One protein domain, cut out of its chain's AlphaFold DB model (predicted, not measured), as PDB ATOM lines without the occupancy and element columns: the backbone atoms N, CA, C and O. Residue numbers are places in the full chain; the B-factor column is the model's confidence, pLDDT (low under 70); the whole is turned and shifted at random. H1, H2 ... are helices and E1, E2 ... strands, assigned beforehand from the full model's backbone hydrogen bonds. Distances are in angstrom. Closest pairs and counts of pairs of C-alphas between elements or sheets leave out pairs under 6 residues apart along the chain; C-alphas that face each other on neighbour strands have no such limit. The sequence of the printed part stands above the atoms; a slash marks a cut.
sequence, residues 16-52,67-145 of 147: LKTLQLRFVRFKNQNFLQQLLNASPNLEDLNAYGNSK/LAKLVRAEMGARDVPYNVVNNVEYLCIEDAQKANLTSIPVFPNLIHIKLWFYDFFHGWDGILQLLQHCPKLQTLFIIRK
ATOM      1  N   LEU A  16      87.095 120.571 180.655       96.56
ATOM      2  CA  LEU A  16      87.704 121.440 179.653       96.56
ATOM      3  C   LEU A  16      87.418 120.911 178.243       96.56
ATOM      4  O   LEU A  16      87.909 119.855 177.855       96.56
ATOM      5  N   LYS A  17      86.638 121.677 177.476       97.75
ATOM      6  CA  LYS A  17      86.301 121.385 176.071       97.75
ATOM      7  C   LYS A  17      87.095 122.215 175.075       97.75
ATOM      8  O   LYS A  17      87.307 121.789 173.946       97.75
ATOM      9  N   THR A  18      87.548 123.394 175.482       97.88
ATOM     10  CA  THR A  18      88.256 124.324 174.605       97.88
ATOM     11  C   THR A  18      89.523 124.806 175.283       97.88
ATOM     12  O   THR A  18      89.476 125.307 176.404       97.88
ATOM     13  N   LEU A  19      90.647 124.689 174.582       96.06
ATOM     14  CA  LEU A  19      91.955 125.135 175.041       96.06
ATOM     15  C   LEU A  19      92.563 126.075 173.998       96.06
ATOM     16  O   LEU A  19      92.821 125.666 172.870       96.06
ATOM     17  N   GLN A  20      92.783 127.337 174.372       95.06
ATOM     18  CA  GLN A  20      93.340 128.370 173.494       95.06
ATOM     19  C   GLN A  20      94.661 128.886 174.075       95.06
ATOM     20  O   GLN A  20      94.680 129.590 175.081       95.06
ATOM     21  N   LEU A  21      95.764 128.545 173.420       92.12
ATOM     22  CA  LEU A  21      97.142 128.836 173.812       92.12
ATOM     23  C   LEU A  21      97.891 129.540 172.678       92.12
ATOM     24  O   LEU A  21      99.007 129.164 172.318       92.12
ATOM     25  N   ARG A  22      97.265 130.567 172.094       89.31
ATOM     26  CA  ARG A  22      97.849 131.338 170.990       89.31
ATOM     27  C   ARG A  22      99.045 132.147 171.465       89.31
ATOM     28  O   ARG A  22      98.911 132.986 172.354       89.31
ATOM     29  N   PHE A  23     100.190 131.946 170.818       87.00
ATOM     30  CA  PHE A  23     101.448 132.628 171.127       87.00
ATOM     31  C   PHE A  23     101.863 132.510 172.598       87.00
ATOM     32  O   PHE A  23     102.511 133.418 173.129       87.00
ATOM     33  N   VAL A  24     101.478 131.419 173.255       87.94
ATOM     34  CA  VAL A  24     101.956 131.058 174.588       87.94
ATOM     35  C   VAL A  24     103.225 130.231 174.411       87.94
ATOM     36  O   VAL A  24     103.361 129.514 173.433       87.94
ATOM     37  N   ARG A  25     104.191 130.365 175.312       84.69
ATOM     38  CA  ARG A  25     105.382 129.522 175.361       84.69
ATOM     39  C   ARG A  25     105.556 129.033 176.783       84.69
ATOM     40  O   ARG A  25     105.595 129.839 177.709       84.69
ATOM     41  N   PHE A  26     105.720 127.731 176.949       84.06
ATOM     42  CA  PHE A  26     106.029 127.145 178.246       84.06
ATOM     43  C   PHE A  26     107.538 126.996 178.409       84.06
ATOM     44  O   PHE A  26     108.235 126.555 177.491       84.06
ATOM     45  N   LYS A  27     108.047 127.358 179.589       83.50
ATOM     46  CA  LYS A  27     109.435 127.067 179.967       83.50
ATOM     47  C   LYS A  27     109.662 125.551 180.022       83.50
ATOM     48  O   LYS A  27     110.619 125.049 179.438       83.50
ATOM     49  N   ASN A  28     108.731 124.823 180.645       83.12
ATOM     50  CA  ASN A  28     108.678 123.365 180.599       83.12
ATOM     51  C   ASN A  28     108.059 122.894 179.268       83.12
ATOM     52  O   ASN A  28     106.858 123.046 179.049       83.12
ATOM     53  N   GLN A  29     108.869 122.281 178.400       77.38
ATOM     54  CA  GLN A  29     108.435 121.787 177.083       77.38
ATOM     55  C   GLN A  29     107.354 120.696 177.164       77.38
ATOM     56  O   GLN A  29     106.566 120.537 176.239       77.38
ATOM     57  N   ASN A  30     107.263 119.984 178.289       80.25
ATOM     58  CA  ASN A  30     106.265 118.934 178.484       80.25
ATOM     59  C   ASN A  30     104.927 119.477 178.999       80.25
ATOM     60  O   ASN A  30     103.965 118.719 179.101       80.25
ATOM     61  N   PHE A  31     104.839 120.766 179.342       86.00
ATOM     62  CA  PHE A  31     103.647 121.321 179.979       86.00
ATOM     63  C   PHE A  31     102.417 121.266 179.067       86.00
ATOM     64  O   PHE A  31     101.332 120.921 179.529       86.00
ATOM     65  N   LEU A  32     102.584 121.516 177.761       87.62
ATOM     66  CA  LEU A  32     101.495 121.350 176.794       87.62
ATOM     67  C   LEU A  32     100.972 119.909 176.815       87.62
ATOM     68  O   LEU A  32      99.770 119.693 176.923       87.62
ATOM     69  N   GLN A  33     101.864 118.919 176.798       86.38
ATOM     70  CA  GLN A  33     101.466 117.515 176.850       86.38
ATOM     71  C   GLN A  33     100.799 117.149 178.183       86.38
ATOM     72  O   GLN A  33      99.802 116.436 178.179       86.38
ATOM     73  N   GLN A  34     101.287 117.663 179.317       87.81
ATOM     74  CA  GLN A  34     100.618 117.488 180.612       87.81
ATOM     75  C   GLN A  34      99.190 118.049 180.584       87.81
ATOM     76  O   GLN A  34      98.265 117.396 181.060       87.81
ATOM     77  N   LEU A  35      98.998 119.222 179.979       89.75
ATOM     78  CA  LEU A  35      97.693 119.865 179.870       89.75
ATOM     79  C   LEU A  35      96.734 119.089 178.959       89.75
ATOM     80  O   LEU A  35      95.564 118.929 179.303       89.75
ATOM     81  N   LEU A  36      97.229 118.560 177.837       90.81
ATOM     82  CA  LEU A  36      96.454 117.667 176.972       90.81
ATOM     83  C   LEU A  36      96.070 116.379 177.716       90.81
ATOM     84  O   LEU A  36      94.917 115.963 177.649       90.81
ATOM     85  N   ASN A  37      96.997 115.790 178.480       88.94
ATOM     86  CA  ASN A  37      96.738 114.578 179.263       88.94
ATOM     87  C   ASN A  37      95.667 114.790 180.337       88.94
ATOM     88  O   ASN A  37      94.852 113.904 180.574       88.94
ATOM     89  N   ALA A  38      95.659 115.965 180.963       91.25
ATOM     90  CA  ALA A  38      94.669 116.333 181.961       91.25
ATOM     91  C   ALA A  38      93.302 116.686 181.355       91.25
ATOM     92  O   ALA A  38      92.344 116.852 182.098       91.25
ATOM     93  N   SER A  39      93.171 116.803 180.030       93.25
ATOM     94  CA  SER A  39      91.960 117.317 179.372       93.25
ATOM     95  C   SER A  39      91.271 116.247 178.508       93.25
ATOM     96  O   SER A  39      91.203 116.385 177.286       93.25
ATOM     97  N   PRO A  40      90.716 115.170 179.100       91.25
ATOM     98  CA  PRO A  40      90.202 114.018 178.346       91.25
ATOM     99  C   PRO A  40      88.979 114.332 177.470       91.25
ATOM    100  O   PRO A  40      88.665 113.573 176.554       91.25
ATOM    101  N   ASN A  41      88.273 115.432 177.746       94.25
ATOM    102  CA  ASN A  41      87.073 115.849 177.018       94.25
ATOM    103  C   ASN A  41      87.313 117.045 176.086       94.25
ATOM    104  O   ASN A  41      86.357 117.725 175.721       94.25
ATOM    105  N   LEU A  42      88.569 117.304 175.714       96.62
ATOM    106  CA  LEU A  42      88.911 118.408 174.828       96.62
ATOM    107  C   LEU A  42      88.310 118.197 173.427       96.62
ATOM    108  O   LEU A  42      88.498 117.147 172.819       96.62
ATOM    109  N   GLU A  43      87.606 119.212 172.927       98.00
ATOM    110  CA  GLU A  43      86.904 119.231 171.636       98.00
ATOM    111  C   GLU A  43      87.563 120.215 170.647       98.00
ATOM    112  O   GLU A  43      87.633 119.931 169.450       98.00
ATOM    113  N   ASP A  44      88.105 121.338 171.135       98.19
ATOM    114  CA  ASP A  44      88.789 122.359 170.327       98.19
ATOM    115  C   ASP A  44      90.139 122.746 170.950       98.19
ATOM    116  O   ASP A  44      90.208 123.269 172.068       98.19
ATOM    117  N   LEU A  45      91.213 122.495 170.203       96.62
ATOM    118  CA  LEU A  45      92.576 122.864 170.547       96.62
ATOM    119  C   LEU A  45      93.079 123.969 169.621       96.62
ATOM    120  O   LEU A  45      93.146 123.808 168.406       96.62
ATOM    121  N   ASN A  46      93.578 125.046 170.214       95.44
ATOM    122  CA  ASN A  46      94.494 125.954 169.551       95.44
ATOM    123  C   ASN A  46      95.779 126.045 170.382       95.44
ATOM    124  O   ASN A  46      95.788 126.629 171.460       95.44
ATOM    125  N   ALA A  47      96.854 125.461 169.871       90.81
ATOM    126  CA  ALA A  47      98.202 125.510 170.422       90.81
ATOM    127  C   ALA A  47      99.159 126.241 169.473       90.81
ATOM    128  O   ALA A  47     100.359 125.982 169.465       90.81
ATOM    129  N   TYR A  48      98.650 127.166 168.662       82.69
ATOM    130  CA  TYR A  48      99.487 127.910 167.737       82.69
ATOM    131  C   TYR A  48     100.543 128.757 168.463       82.69
ATOM    132  O   TYR A  48     100.242 129.509 169.391       82.69
ATOM    133  N   GLY A  49     101.777 128.711 167.958       75.62
ATOM    134  CA  GLY A  49     102.830 129.652 168.324       75.62
ATOM    135  C   GLY A  49     103.580 129.238 169.583       75.62
ATOM    136  O   GLY A  49     104.270 130.074 170.166       75.62
ATOM    137  N   ASN A  50     103.456 127.965 169.978       68.81
ATOM    138  CA  ASN A  50     104.191 127.371 171.092       68.81
ATOM    139  C   ASN A  50     105.618 126.931 170.692       68.81
ATOM    140  O   ASN A  50     106.497 126.855 171.555       68.81
ATOM    141  N   SER A  51     105.908 126.727 169.399       61.62
ATOM    142  CA  SER A  51     107.192 126.173 168.958       61.62
ATOM    143  C   SER A  51     108.353 127.184 168.900       61.62
ATOM    144  O   SER A  51     108.475 127.989 167.974       61.62
ATOM    145  N   LYS A  52     109.309 127.022 169.817       55.31
ATOM    146  CA  LYS A  52     110.749 126.981 169.496       55.31
ATOM    147  C   LYS A  52     111.327 125.788 170.254       55.31
ATOM    148  O   LYS A  52     111.864 125.959 171.346       55.31
ATOM    149  N   LEU A  67      93.098 111.896 172.134       87.25
ATOM    150  CA  LEU A  67      92.084 112.914 172.407       87.25
ATOM    151  C   LEU A  67      90.843 112.585 171.577       87.25
ATOM    152  O   LEU A  67      90.541 113.235 170.582       87.25
ATOM    153  N   ALA A  68      90.136 111.523 171.969       88.31
ATOM    154  CA  ALA A  68      89.062 110.935 171.169       88.31
ATOM    155  C   ALA A  68      87.917 111.914 170.849       88.31
ATOM    156  O   ALA A  68      87.241 111.748 169.838       88.31
ATOM    157  N   LYS A  69      87.701 112.937 171.687       95.19
ATOM    158  CA  LYS A  69      86.672 113.968 171.478       95.19
ATOM    159  C   LYS A  69      87.156 115.185 170.693       95.19
ATOM    160  O   LYS A  69      86.342 116.057 170.412       95.19
ATOM    161  N   LEU A  70      88.438 115.252 170.338       96.88
ATOM    162  CA  LEU A  70      88.985 116.405 169.640       96.88
ATOM    163  C   LEU A  70      88.419 116.466 168.221       96.88
ATOM    164  O   LEU A  70      88.643 115.568 167.413       96.88
ATOM    165  N   VAL A  71      87.703 117.548 167.929       98.06
ATOM    166  CA  VAL A  71      87.072 117.815 166.630       98.06
ATOM    167  C   VAL A  71      87.916 118.791 165.819       98.06
ATOM    168  O   VAL A  71      87.998 118.681 164.594       98.06
ATOM    169  N   ARG A  72      88.565 119.745 166.492       98.38
ATOM    170  CA  ARG A  72      89.311 120.830 165.857       98.38
ATOM    171  C   ARG A  72      90.685 121.007 166.489       98.38
ATOM    172  O   ARG A  72      90.799 121.081 167.710       98.38
ATOM    173  N   ALA A  73      91.710 121.135 165.650       97.19
ATOM    174  CA  ALA A  73      93.067 121.447 166.085       97.19
ATOM    175  C   ALA A  73      93.721 122.535 165.220       97.19
ATOM    176  O   ALA A  73      93.709 122.468 163.992       97.19
ATOM    177  N   GLU A  74      94.340 123.517 165.870       96.50
ATOM    178  CA  GLU A  74      95.255 124.489 165.268       96.50
ATOM    179  C   GLU A  74      96.577 124.456 166.028       96.50
ATOM    180  O   GLU A  74      96.601 124.659 167.240       96.50
ATOM    181  N   MET A  75      97.671 124.153 165.342       93.75
ATOM    182  CA  MET A  75      98.950 123.841 165.979       93.75
ATOM    183  C   MET A  75     100.108 124.062 165.008       93.75
ATOM    184  O   MET A  75      99.939 123.972 163.795       93.75
ATOM    185  N   GLY A  76     101.301 124.318 165.528       91.06
ATOM    186  CA  GLY A  76     102.534 124.226 164.759       91.06
ATOM    187  C   GLY A  76     102.913 122.774 164.473       91.06
ATOM    188  O   GLY A  76     102.566 121.857 165.219       91.06
ATOM    189  N   ALA A  77     103.693 122.567 163.414       89.25
ATOM    190  CA  ALA A  77     104.127 121.257 162.925       89.25
ATOM    191  C   ALA A  77     104.809 120.334 163.958       89.25
ATOM    192  O   ALA A  77     104.934 119.133 163.712       89.25
ATOM    193  N   ARG A  78     105.290 120.888 165.079       85.12
ATOM    194  CA  ARG A  78     106.000 120.167 166.150       85.12
ATOM    195  C   ARG A  78     105.314 120.260 167.518       85.12
ATOM    196  O   ARG A  78     105.823 119.671 168.461       85.12
ATOM    197  N   ASP A  79     104.196 120.981 167.638       85.88
ATOM    198  CA  ASP A  79     103.582 121.277 168.944       85.88
ATOM    199  C   ASP A  79     102.877 120.053 169.550       85.88
ATOM    200  O   ASP A  79     102.915 119.840 170.760       85.88
ATOM    201  N   VAL A  80     102.224 119.238 168.715       87.12
ATOM    202  CA  VAL A  80     101.459 118.060 169.146       87.12
ATOM    203  C   VAL A  80     101.730 116.894 168.190       87.12
ATOM    204  O   VAL A  80     101.724 117.088 166.976       87.12
ATOM    205  N   PRO A  81     101.956 115.668 168.685       88.19
ATOM    206  CA  PRO A  81     102.084 114.504 167.816       88.19
ATOM    207  C   PRO A  81     100.812 114.241 166.989       88.19
ATOM    208  O   PRO A  81      99.700 114.251 167.516       88.19
ATOM    209  N   TYR A  82     100.959 113.932 165.697       90.50
ATOM    210  CA  TYR A  82      99.811 113.740 164.796       90.50
ATOM    211  C   TYR A  82      98.889 112.576 165.187       90.50
ATOM    212  O   TYR A  82      97.700 112.615 164.892       90.50
ATOM    213  N   ASN A  83      99.403 111.551 165.874       89.38
ATOM    214  CA  ASN A  83      98.593 110.437 166.382       89.38
ATOM    215  C   ASN A  83      97.645 110.843 167.523       89.38
ATOM    216  O   ASN A  83      96.675 110.136 167.769       89.38
ATOM    217  N   VAL A  84      97.901 111.969 168.195       89.81
ATOM    218  CA  VAL A  84      97.023 112.520 169.239       89.81
ATOM    219  C   VAL A  84      95.826 113.251 168.620       89.81
ATOM    220  O   VAL A  84      94.748 113.269 169.209       89.81
ATOM    221  N   VAL A  85      96.004 113.825 167.423       92.81
ATOM    222  CA  VAL A  85      95.011 114.664 166.725       92.81
ATOM    223  C   VAL A  85      94.412 113.992 165.484       92.81
ATOM    224  O   VAL A  85      93.741 114.643 164.693       92.81
ATOM    225  N   ASN A  86      94.632 112.694 165.275       93.62
ATOM    226  CA  ASN A  86      94.219 112.010 164.044       93.62
ATOM    227  C   ASN A  86      92.695 111.855 163.875       93.62
ATOM    228  O   ASN A  86      92.233 111.568 162.773       93.62
ATOM    229  N   ASN A  87      91.908 112.058 164.936       94.25
ATOM    230  CA  ASN A  87      90.448 111.941 164.899       94.25
ATOM    231  C   ASN A  87      89.709 113.241 164.515       94.25
ATOM    232  O   ASN A  87      88.484 113.230 164.424       94.25
ATOM    233  N   VAL A  88      90.424 114.348 164.296       97.50
ATOM    234  CA  VAL A  88      89.809 115.664 164.061       97.50
ATOM    235  C   VAL A  88      89.099 115.761 162.708       97.50
ATOM    236  O   VAL A  88      89.479 115.115 161.733       97.50
ATOM    237  N   GLU A  89      88.101 116.639 162.639       98.56
ATOM    238  CA  GLU A  89      87.412 117.039 161.408       98.56
ATOM    239  C   GLU A  89      88.094 118.243 160.743       98.56
ATOM    240  O   GLU A  89      88.141 118.346 159.512       98.56
ATOM    241  N   TYR A  90      88.678 119.129 161.553       98.69
ATOM    242  CA  TYR A  90      89.427 120.299 161.105       98.69
ATOM    243  C   TYR A  90      90.847 120.294 161.672       98.69
ATOM    244  O   TYR A  90      91.036 120.214 162.889       98.69
ATOM    245  N   LEU A  91      91.835 120.491 160.797       97.69
ATOM    246  CA  LEU A  91      93.239 120.633 161.172       97.69
ATOM    247  C   LEU A  91      93.875 121.856 160.502       97.69
ATOM    248  O   LEU A  91      93.812 122.021 159.286       97.69
ATOM    249  N   CYS A  92      94.544 122.695 161.284       96.81
ATOM    250  CA  CYS A  92      95.449 123.724 160.783       96.81
ATOM    251  C   CYS A  92      96.863 123.435 161.285       96.81
ATOM    252  O   CYS A  92      97.088 123.421 162.497       96.81
ATOM    253  N   ILE A  93      97.795 123.219 160.355       94.56
ATOM    254  CA  ILE A  93      99.217 123.033 160.641       94.56
ATOM    255  C   ILE A  93      99.960 124.292 160.224       94.56
ATOM    256  O   ILE A  93     100.025 124.650 159.046       94.56
ATOM    257  N   GLU A  94     100.551 124.945 161.207       91.62
ATOM    258  CA  GLU A  94     101.432 126.074 160.994       91.62
ATOM    259  C   GLU A  94     102.881 125.652 160.868       91.62
ATOM    260  O   GLU A  94     103.303 124.656 161.459       91.62
ATOM    261  N   ASP A  95     103.649 126.441 160.112       90.69
ATOM    262  CA  ASP A  95     105.051 126.132 159.834       90.69
ATOM    263  C   ASP A  95     105.178 124.732 159.211       90.69
ATOM    264  O   ASP A  95     106.026 123.919 159.583       90.69
ATOM    265  N   ALA A  96     104.264 124.430 158.281       91.56
ATOM    266  CA  ALA A  96     104.077 123.112 157.683       91.56
ATOM    267  C   ALA A  96     105.330 122.621 156.939       91.56
ATOM    268  O   ALA A  96     105.516 121.416 156.795       91.56
ATOM    269  N   GLN A  97     106.246 123.514 156.550       89.44
ATOM    270  CA  GLN A  97     107.557 123.131 156.024       89.44
ATOM    271  C   GLN A  97     108.442 122.389 157.039       89.44
ATOM    272  O   GLN A  97     109.372 121.699 156.634       89.44
ATOM    273  N   LYS A  98     108.158 122.491 158.344       88.44
ATOM    274  CA  LYS A  98     108.839 121.729 159.405       88.44
ATOM    275  C   LYS A  98     108.146 120.412 159.751       88.44
ATOM    276  O   LYS A  98     108.645 119.691 160.619       88.44
ATOM    277  N   ALA A  99     107.003 120.116 159.134       87.81
ATOM    278  CA  ALA A  99     106.268 118.883 159.367       87.81
ATOM    279  C   ALA A  99     106.900 117.723 158.596       87.81
ATOM    280  O   ALA A  99     107.207 117.843 157.410       87.81
ATOM    281  N   ASN A 100     107.015 116.562 159.243       86.75
ATOM    282  CA  ASN A 100     107.262 115.321 158.522       86.75
ATOM    283  C   ASN A 100     105.932 114.748 158.013       86.75
ATOM    284  O   ASN A 100     105.322 113.891 158.653       86.75
ATOM    285  N   LEU A 101     105.481 115.248 156.862       85.56
ATOM    286  CA  LEU A 101     104.220 114.816 156.255       85.56
ATOM    287  C   LEU A 101     104.287 113.404 155.649       85.56
ATOM    288  O   LEU A 101     103.248 112.823 155.359       85.56
ATOM    289  N   THR A 102     105.486 112.825 155.510       82.75
ATOM    290  CA  THR A 102     105.642 111.468 154.957       82.75
ATOM    291  C   THR A 102     105.354 110.343 155.953       82.75
ATOM    292  O   THR A 102     105.182 109.190 155.575       82.75
ATOM    293  N   SER A 103     105.290 110.655 157.249       83.06
ATOM    294  CA  SER A 103     105.074 109.668 158.313       83.06
ATOM    295  C   SER A 103     103.818 109.959 159.131       83.06
ATOM    296  O   SER A 103     103.782 109.696 160.335       83.06
ATOM    297  N   ILE A 104     102.809 110.580 158.519       88.19
ATOM    298  CA  ILE A 104     101.587 110.942 159.237       88.19
ATOM    299  C   ILE A 104     100.662 109.727 159.405       88.19
ATOM    300  O   ILE A 104     100.625 108.848 158.541       88.19
ATOM    301  N   PRO A 105      99.863 109.670 160.482       92.75
ATOM    302  CA  PRO A 105      98.808 108.674 160.605       92.75
ATOM    303  C   PRO A 105      97.682 108.921 159.591       92.75
ATOM    304  O   PRO A 105      97.592 109.980 158.975       92.75
ATOM    305  N   VAL A 106      96.788 107.943 159.456       95.69
ATOM    306  CA  VAL A 106      95.513 108.127 158.752       95.69
ATOM    307  C   VAL A 106      94.611 109.050 159.571       95.69
ATOM    308  O   VAL A 106      94.483 108.876 160.785       95.69
ATOM    309  N   PHE A 107      93.959 109.991 158.893       96.56
ATOM    310  CA  PHE A 107      92.962 110.904 159.439       96.56
ATOM    311  C   PHE A 107      91.567 110.522 158.913       96.56
ATOM    312  O   PHE A 107      91.112 111.055 157.896       96.56
ATOM    313  N   PRO A 108      90.860 109.581 159.567       96.44
ATOM    314  CA  PRO A 108      89.622 109.009 159.034       96.44
ATOM    315  C   PRO A 108      88.446 109.995 158.974       96.44
ATOM    316  O   PRO A 108      87.489 109.748 158.239       96.44
ATOM    317  N   ASN A 109      88.493 111.080 159.752       97.81
ATOM    318  CA  ASN A 109      87.397 112.044 159.894       97.81
ATOM    319  C   ASN A 109      87.726 113.444 159.369       97.81
ATOM    320  O   ASN A 109      86.839 114.292 159.340       97.81
ATOM    321  N   LEU A 110      88.954 113.678 158.901       98.38
ATOM    322  CA  LEU A 110      89.383 115.004 158.477       98.38
ATOM    323  C   LEU A 110      88.674 115.417 157.187       98.38
ATOM    324  O   LEU A 110      88.845 114.792 156.142       98.38
ATOM    325  N   ILE A 111      87.897 116.496 157.275       98.62
ATOM    326  CA  ILE A 111      87.167 117.098 156.152       98.62
ATOM    327  C   ILE A 111      87.836 118.384 155.669       98.62
ATOM    328  O   ILE A 111      87.696 118.751 154.501       98.62
ATOM    329  N   HIS A 112      88.592 119.054 156.542       98.75
ATOM    330  CA  HIS A 112      89.198 120.346 156.263       98.75
ATOM    331  C   HIS A 112      90.627 120.417 156.794       98.75
ATOM    332  O   HIS A 112      90.854 120.276 157.995       98.75
ATOM    333  N   ILE A 113      91.579 120.736 155.916       98.06
ATOM    334  CA  ILE A 113      92.962 120.990 156.310       98.06
ATOM    335  C   ILE A 113      93.483 122.328 155.787       98.06
ATOM    336  O   ILE A 113      93.260 122.702 154.634       98.06
ATOM    337  N   LYS A 114      94.213 123.043 156.646       97.56
ATOM    338  CA  LYS A 114      94.988 124.234 156.291       97.56
ATOM    339  C   LYS A 114      96.459 124.015 156.615       97.56
ATOM    340  O   LYS A 114      96.792 123.613 157.724       97.56
ATOM    341  N   LEU A 115      97.327 124.327 155.664       95.44
ATOM    342  CA  LEU A 115      98.777 124.242 155.801       95.44
ATOM    343  C   LEU A 115      99.371 125.630 155.573       95.44
ATOM    344  O   LEU A 115      99.175 126.216 154.505       95.44
ATOM    345  N   TRP A 116     100.050 126.181 156.581       93.56
ATOM    346  CA  TRP A 116     100.715 127.480 156.471       93.56
ATOM    347  C   TRP A 116     102.216 127.301 156.315       93.56
ATOM    348  O   TRP A 116     102.867 126.673 157.150       93.56
ATOM    349  N   PHE A 117     102.753 127.910 155.267       91.62
ATOM    350  CA  PHE A 117     104.164 127.902 154.928       91.62
ATOM    351  C   PHE A 117     104.737 129.305 155.108       91.62
ATOM    352  O   PHE A 117     104.213 130.258 154.528       91.62
ATOM    353  N   TYR A 118     105.803 129.434 155.896       88.25
ATOM    354  CA  TYR A 118     106.533 130.700 156.057       88.25
ATOM    355  C   TYR A 118     107.766 130.778 155.144       88.25
ATOM    356  O   TYR A 118     108.286 131.863 154.898       88.25
ATOM    357  N   ASP A 119     108.206 129.639 154.609       85.50
ATOM    358  CA  ASP A 119     109.367 129.515 153.727       85.50
ATOM    359  C   ASP A 119     109.078 128.550 152.563       85.50
ATOM    360  O   ASP A 119     107.986 127.980 152.463       85.50
ATOM    361  N   PHE A 120     110.046 128.379 151.665       81.25
ATOM    362  CA  PHE A 120     109.967 127.449 150.552       81.25
ATOM    363  C   PHE A 120     109.804 126.007 151.049       81.25
ATOM    364  O   PHE A 120     110.455 125.568 151.997       81.25
ATOM    365  N   PHE A 121     108.932 125.254 150.384       80.44
ATOM    366  CA  PHE A 121     108.640 123.871 150.727       80.44
ATOM    367  C   PHE A 121     108.916 122.960 149.535       80.44
ATOM    368  O   PHE A 121     108.282 123.074 148.489       80.44
ATOM    369  N   HIS A 122     109.866 122.044 149.714       77.81
ATOM    370  CA  HIS A 122     110.256 121.070 148.692       77.81
ATOM    371  C   HIS A 122     109.554 119.710 148.859       77.81
ATOM    372  O   HIS A 122     109.647 118.862 147.978       77.81
ATOM    373  N   GLY A 123     108.838 119.488 149.967       82.25
ATOM    374  CA  GLY A 123     108.269 118.191 150.349       82.25
ATOM    375  C   GLY A 123     106.901 117.878 149.739       82.25
ATOM    376  O   GLY A 123     106.034 117.362 150.446       82.25
ATOM    377  N   TRP A 124     106.670 118.200 148.463       87.06
ATOM    378  CA  TRP A 124     105.369 117.977 147.811       87.06
ATOM    379  C   TRP A 124     104.896 116.518 147.874       87.06
ATOM    380  O   TRP A 124     103.703 116.280 148.047       87.06
ATOM    381  N   ASP A 125     105.817 115.554 147.854       89.19
ATOM    382  CA  ASP A 125     105.498 114.133 148.050       89.19
ATOM    383  C   ASP A 125     104.813 113.867 149.399       89.19
ATOM    384  O   ASP A 125     103.885 113.065 149.486       89.19
ATOM    385  N   GLY A 126     105.205 114.596 150.448       89.62
ATOM    386  CA  GLY A 126     104.561 114.520 151.757       89.62
ATOM    387  C   GLY A 126     103.121 115.043 151.739       89.62
ATOM    388  O   GLY A 126     102.268 114.507 152.437       89.62
ATOM    389  N   ILE A 127     102.815 116.037 150.901       91.94
ATOM    390  CA  ILE A 127     101.434 116.510 150.707       91.94
ATOM    391  C   ILE A 127     100.610 115.429 150.015       91.94
ATOM    392  O   ILE A 127      99.492 115.158 150.436       91.94
ATOM    393  N   LEU A 128     101.157 114.775 148.987       92.56
ATOM    394  CA  LEU A 128     100.456 113.696 148.289       92.56
ATOM    395  C   LEU A 128     100.154 112.516 149.223       92.56
ATOM    396  O   LEU A 128      99.030 112.015 149.221       92.56
ATOM    397  N   GLN A 129     101.110 112.122 150.067       91.81
ATOM    398  CA  GLN A 129     100.895 111.091 151.088       91.81
ATOM    399  C   GLN A 129      99.844 111.516 152.121       91.81
ATOM    400  O   GLN A 129      98.955 110.733 152.454       91.81
ATOM    401  N   LEU A 130      99.874 112.779 152.559       92.75
ATOM    402  CA  LEU A 130      98.842 113.339 153.428       92.75
ATOM    403  C   LEU A 130      97.443 113.201 152.816       92.75
ATOM    404  O   LEU A 130      96.529 112.738 153.491       92.75
ATOM    405  N   LEU A 131      97.278 113.531 151.531       94.88
ATOM    406  CA  LEU A 131      95.989 113.406 150.846       94.88
ATOM    407  C   LEU A 131      95.503 111.951 150.777       94.88
ATOM    408  O   LEU A 131      94.318 111.696 150.990       94.88
ATOM    409  N   GLN A 132      96.403 110.991 150.555       94.75
ATOM    410  CA  GLN A 132      96.069 109.559 150.581       94.75
ATOM    411  C   GLN A 132      95.616 109.082 151.970       94.75
ATOM    412  O   GLN A 132      94.837 108.139 152.082       94.75
ATOM    413  N   HIS A 133      96.073 109.748 153.030       95.94
ATOM    414  CA  HIS A 133      95.750 109.437 154.421       95.94
ATOM    415  C   HIS A 133      94.480 110.144 154.926       95.94
ATOM    416  O   HIS A 133      94.114 109.970 156.089       95.94
ATOM    417  N   CYS A 134      93.785 110.924 154.092       97.06
ATOM    418  CA  CYS A 134      92.590 111.687 154.472       97.06
ATOM    419  C   CYS A 134      91.386 111.346 153.565       97.06
ATOM    420  O   CYS A 134      91.000 112.153 152.719       97.06
ATOM    421  N   PRO A 135      90.741 110.173 153.728       97.19
ATOM    422  CA  PRO A 135      89.722 109.676 152.792       97.19
ATOM    423  C   PRO A 135      88.433 110.512 152.726       97.19
ATOM    424  O   PRO A 135      87.679 110.386 151.765       97.19
ATOM    425  N   LYS A 136      88.153 111.347 153.736       98.38
ATOM    426  CA  LYS A 136      86.974 112.231 153.781       98.38
ATOM    427  C   LYS A 136      87.298 113.689 153.452       98.38
ATOM    428  O   LYS A 136      86.425 114.541 153.613       98.38
ATOM    429  N   LEU A 137      88.527 113.990 153.029       98.50
ATOM    430  CA  LEU A 137      88.964 115.366 152.838       98.50
ATOM    431  C   LEU A 137      88.149 116.049 151.738       98.50
ATOM    432  O   LEU A 137      88.078 115.569 150.610       98.50
ATOM    433  N   GLN A 138      87.563 117.196 152.068       98.31
ATOM    434  CA  GLN A 138      86.769 118.008 151.144       98.31
ATOM    435  C   GLN A 138      87.439 119.347 150.849       98.31
ATOM    436  O   GLN A 138      87.212 119.939 149.799       98.31
ATOM    437  N   THR A 139      88.240 119.862 151.783       98.50
ATOM    438  CA  THR A 139      88.842 121.192 151.674       98.50
ATOM    439  C   THR A 139      90.322 121.161 152.037       98.50
ATOM    440  O   THR A 139      90.684 120.796 153.154       98.50
ATOM    441  N   LEU A 140      91.169 121.604 151.105       97.62
ATOM    442  CA  LEU A 140      92.607 121.802 151.289       97.62
ATOM    443  C   LEU A 140      92.955 123.273 151.056       97.62
ATOM    444  O   LEU A 140      92.728 123.802 149.970       97.62
ATOM    445  N   PHE A 141      93.575 123.909 152.047       97.50
ATOM    446  CA  PHE A 141      94.222 125.207 151.890       97.50
ATOM    447  C   PHE A 141      95.733 125.075 152.048       97.50
ATOM    448  O   PHE A 141      96.217 124.614 153.079       97.50
ATOM    449  N   ILE A 142      96.472 125.565 151.057       95.00
ATOM    450  CA  ILE A 142      97.921 125.768 151.122       95.00
ATOM    451  C   ILE A 142      98.155 127.273 151.073       95.00
ATOM    452  O   ILE A 142      97.813 127.932 150.093       95.00
ATOM    453  N   ILE A 143      98.682 127.830 152.159       93.94
ATOM    454  CA  ILE A 143      98.810 129.275 152.342       93.94
ATOM    455  C   ILE A 143     100.278 129.601 152.567       93.94
ATOM    456  O   ILE A 143     100.881 129.125 153.525       93.94
ATOM    457  N   ARG A 144     100.841 130.469 151.726       90.81
ATOM    458  CA  ARG A 144     102.115 131.124 152.025       90.81
ATOM    459  C   ARG A 144     101.843 132.346 152.899       90.81
ATOM    460  O   ARG A 144     101.135 133.258 152.478       90.81
ATOM    461  N   LYS A 145     102.390 132.363 154.110       85.62
ATOM    462  CA  LYS A 145     102.376 133.524 155.001       85.62
ATOM    463  C   LYS A 145     103.650 134.327 154.762       85.62
ATOM    464  O   LYS A 145     104.742 133.773 154.764       85.62
TER     465      LYS A 145
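AT A GLANCE: This is residues 16 to 52 and 67 to 145 of the 147 residues of the protein "Putative leucine-rich repeat domain, L domain-containing protein" of Medicago truncatula (UniProt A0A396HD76). The chain is wound in stacked turns, a short solenoid: E1, E3, E4, E5, E6 and E7 stand side by side as a gently curled parallel wall, and the turns return behind one face of it, the other face being bare. The return row holds H1 near one end, the unnamed stretches 77 to 89 and 95 to 111, and H2 near the other end. The printed part has 116 residues, under half of them in named elements, in the order E1 E2 H1 E3 E4 E5 E6 H2 E7, class mixed. It is compact, radius of gyration of the C-alphas 13.5 A, spanning 35 by 28 by 21 A.

HOW THE PARTS SIT: In the sheet, E1 (residues 18 to 20) is an edge strand parallel to E3 (44 to 47), with N 19 and O 44 2.9 A apart. E4 (72 to 76) follows, N 45 and O 72 at 2.9 A, then E5 (90 to 94), N 92 and O 73 at 2.8 A. E6 (112 to 117) is next, N 93 and O 114 at 2.8 A, and E7 (139 to 144) is the other edge, N 115 and O 141 at 2.8 A. H2 (124 to 132) joins E6 to E7 in a strand-helix-strand unit, two parallel neighbour strands with a helix between, its crossover right-handed. H1 (31 to 37) and H2 are apart; each is only just not on the sheet, with 4 pairs of C-alphas within 10 A. In both, every O i to N i+4 pair is within hydrogen-bond range. E2 (24 to 26) pairs with no named strand; its closest C-alpha pair with H1 is Phe 26 and Leu 32, 7.5 A.

IN THESE COORDINATES: E1 begins at C-alpha 18 (88.256, 124.324, 174.605). E6 measures 16.8 A, E7 16.6 A and H2 12.8 A; E7 ends at C-alpha 144 (102.115, 131.124, 152.025).

THE WHOLE: The C-alphas farthest apart, Leu 16 and His 122, are 38.3 A apart. Residues 53 to 66 are not printed; C-alphas 52 and 67 are 23.6 A apart across this cut. The links E4 to E5 and E5 to E6 are long. Mean pLDDT of the printed part is 90.8; residues 50 to 52 are under 70.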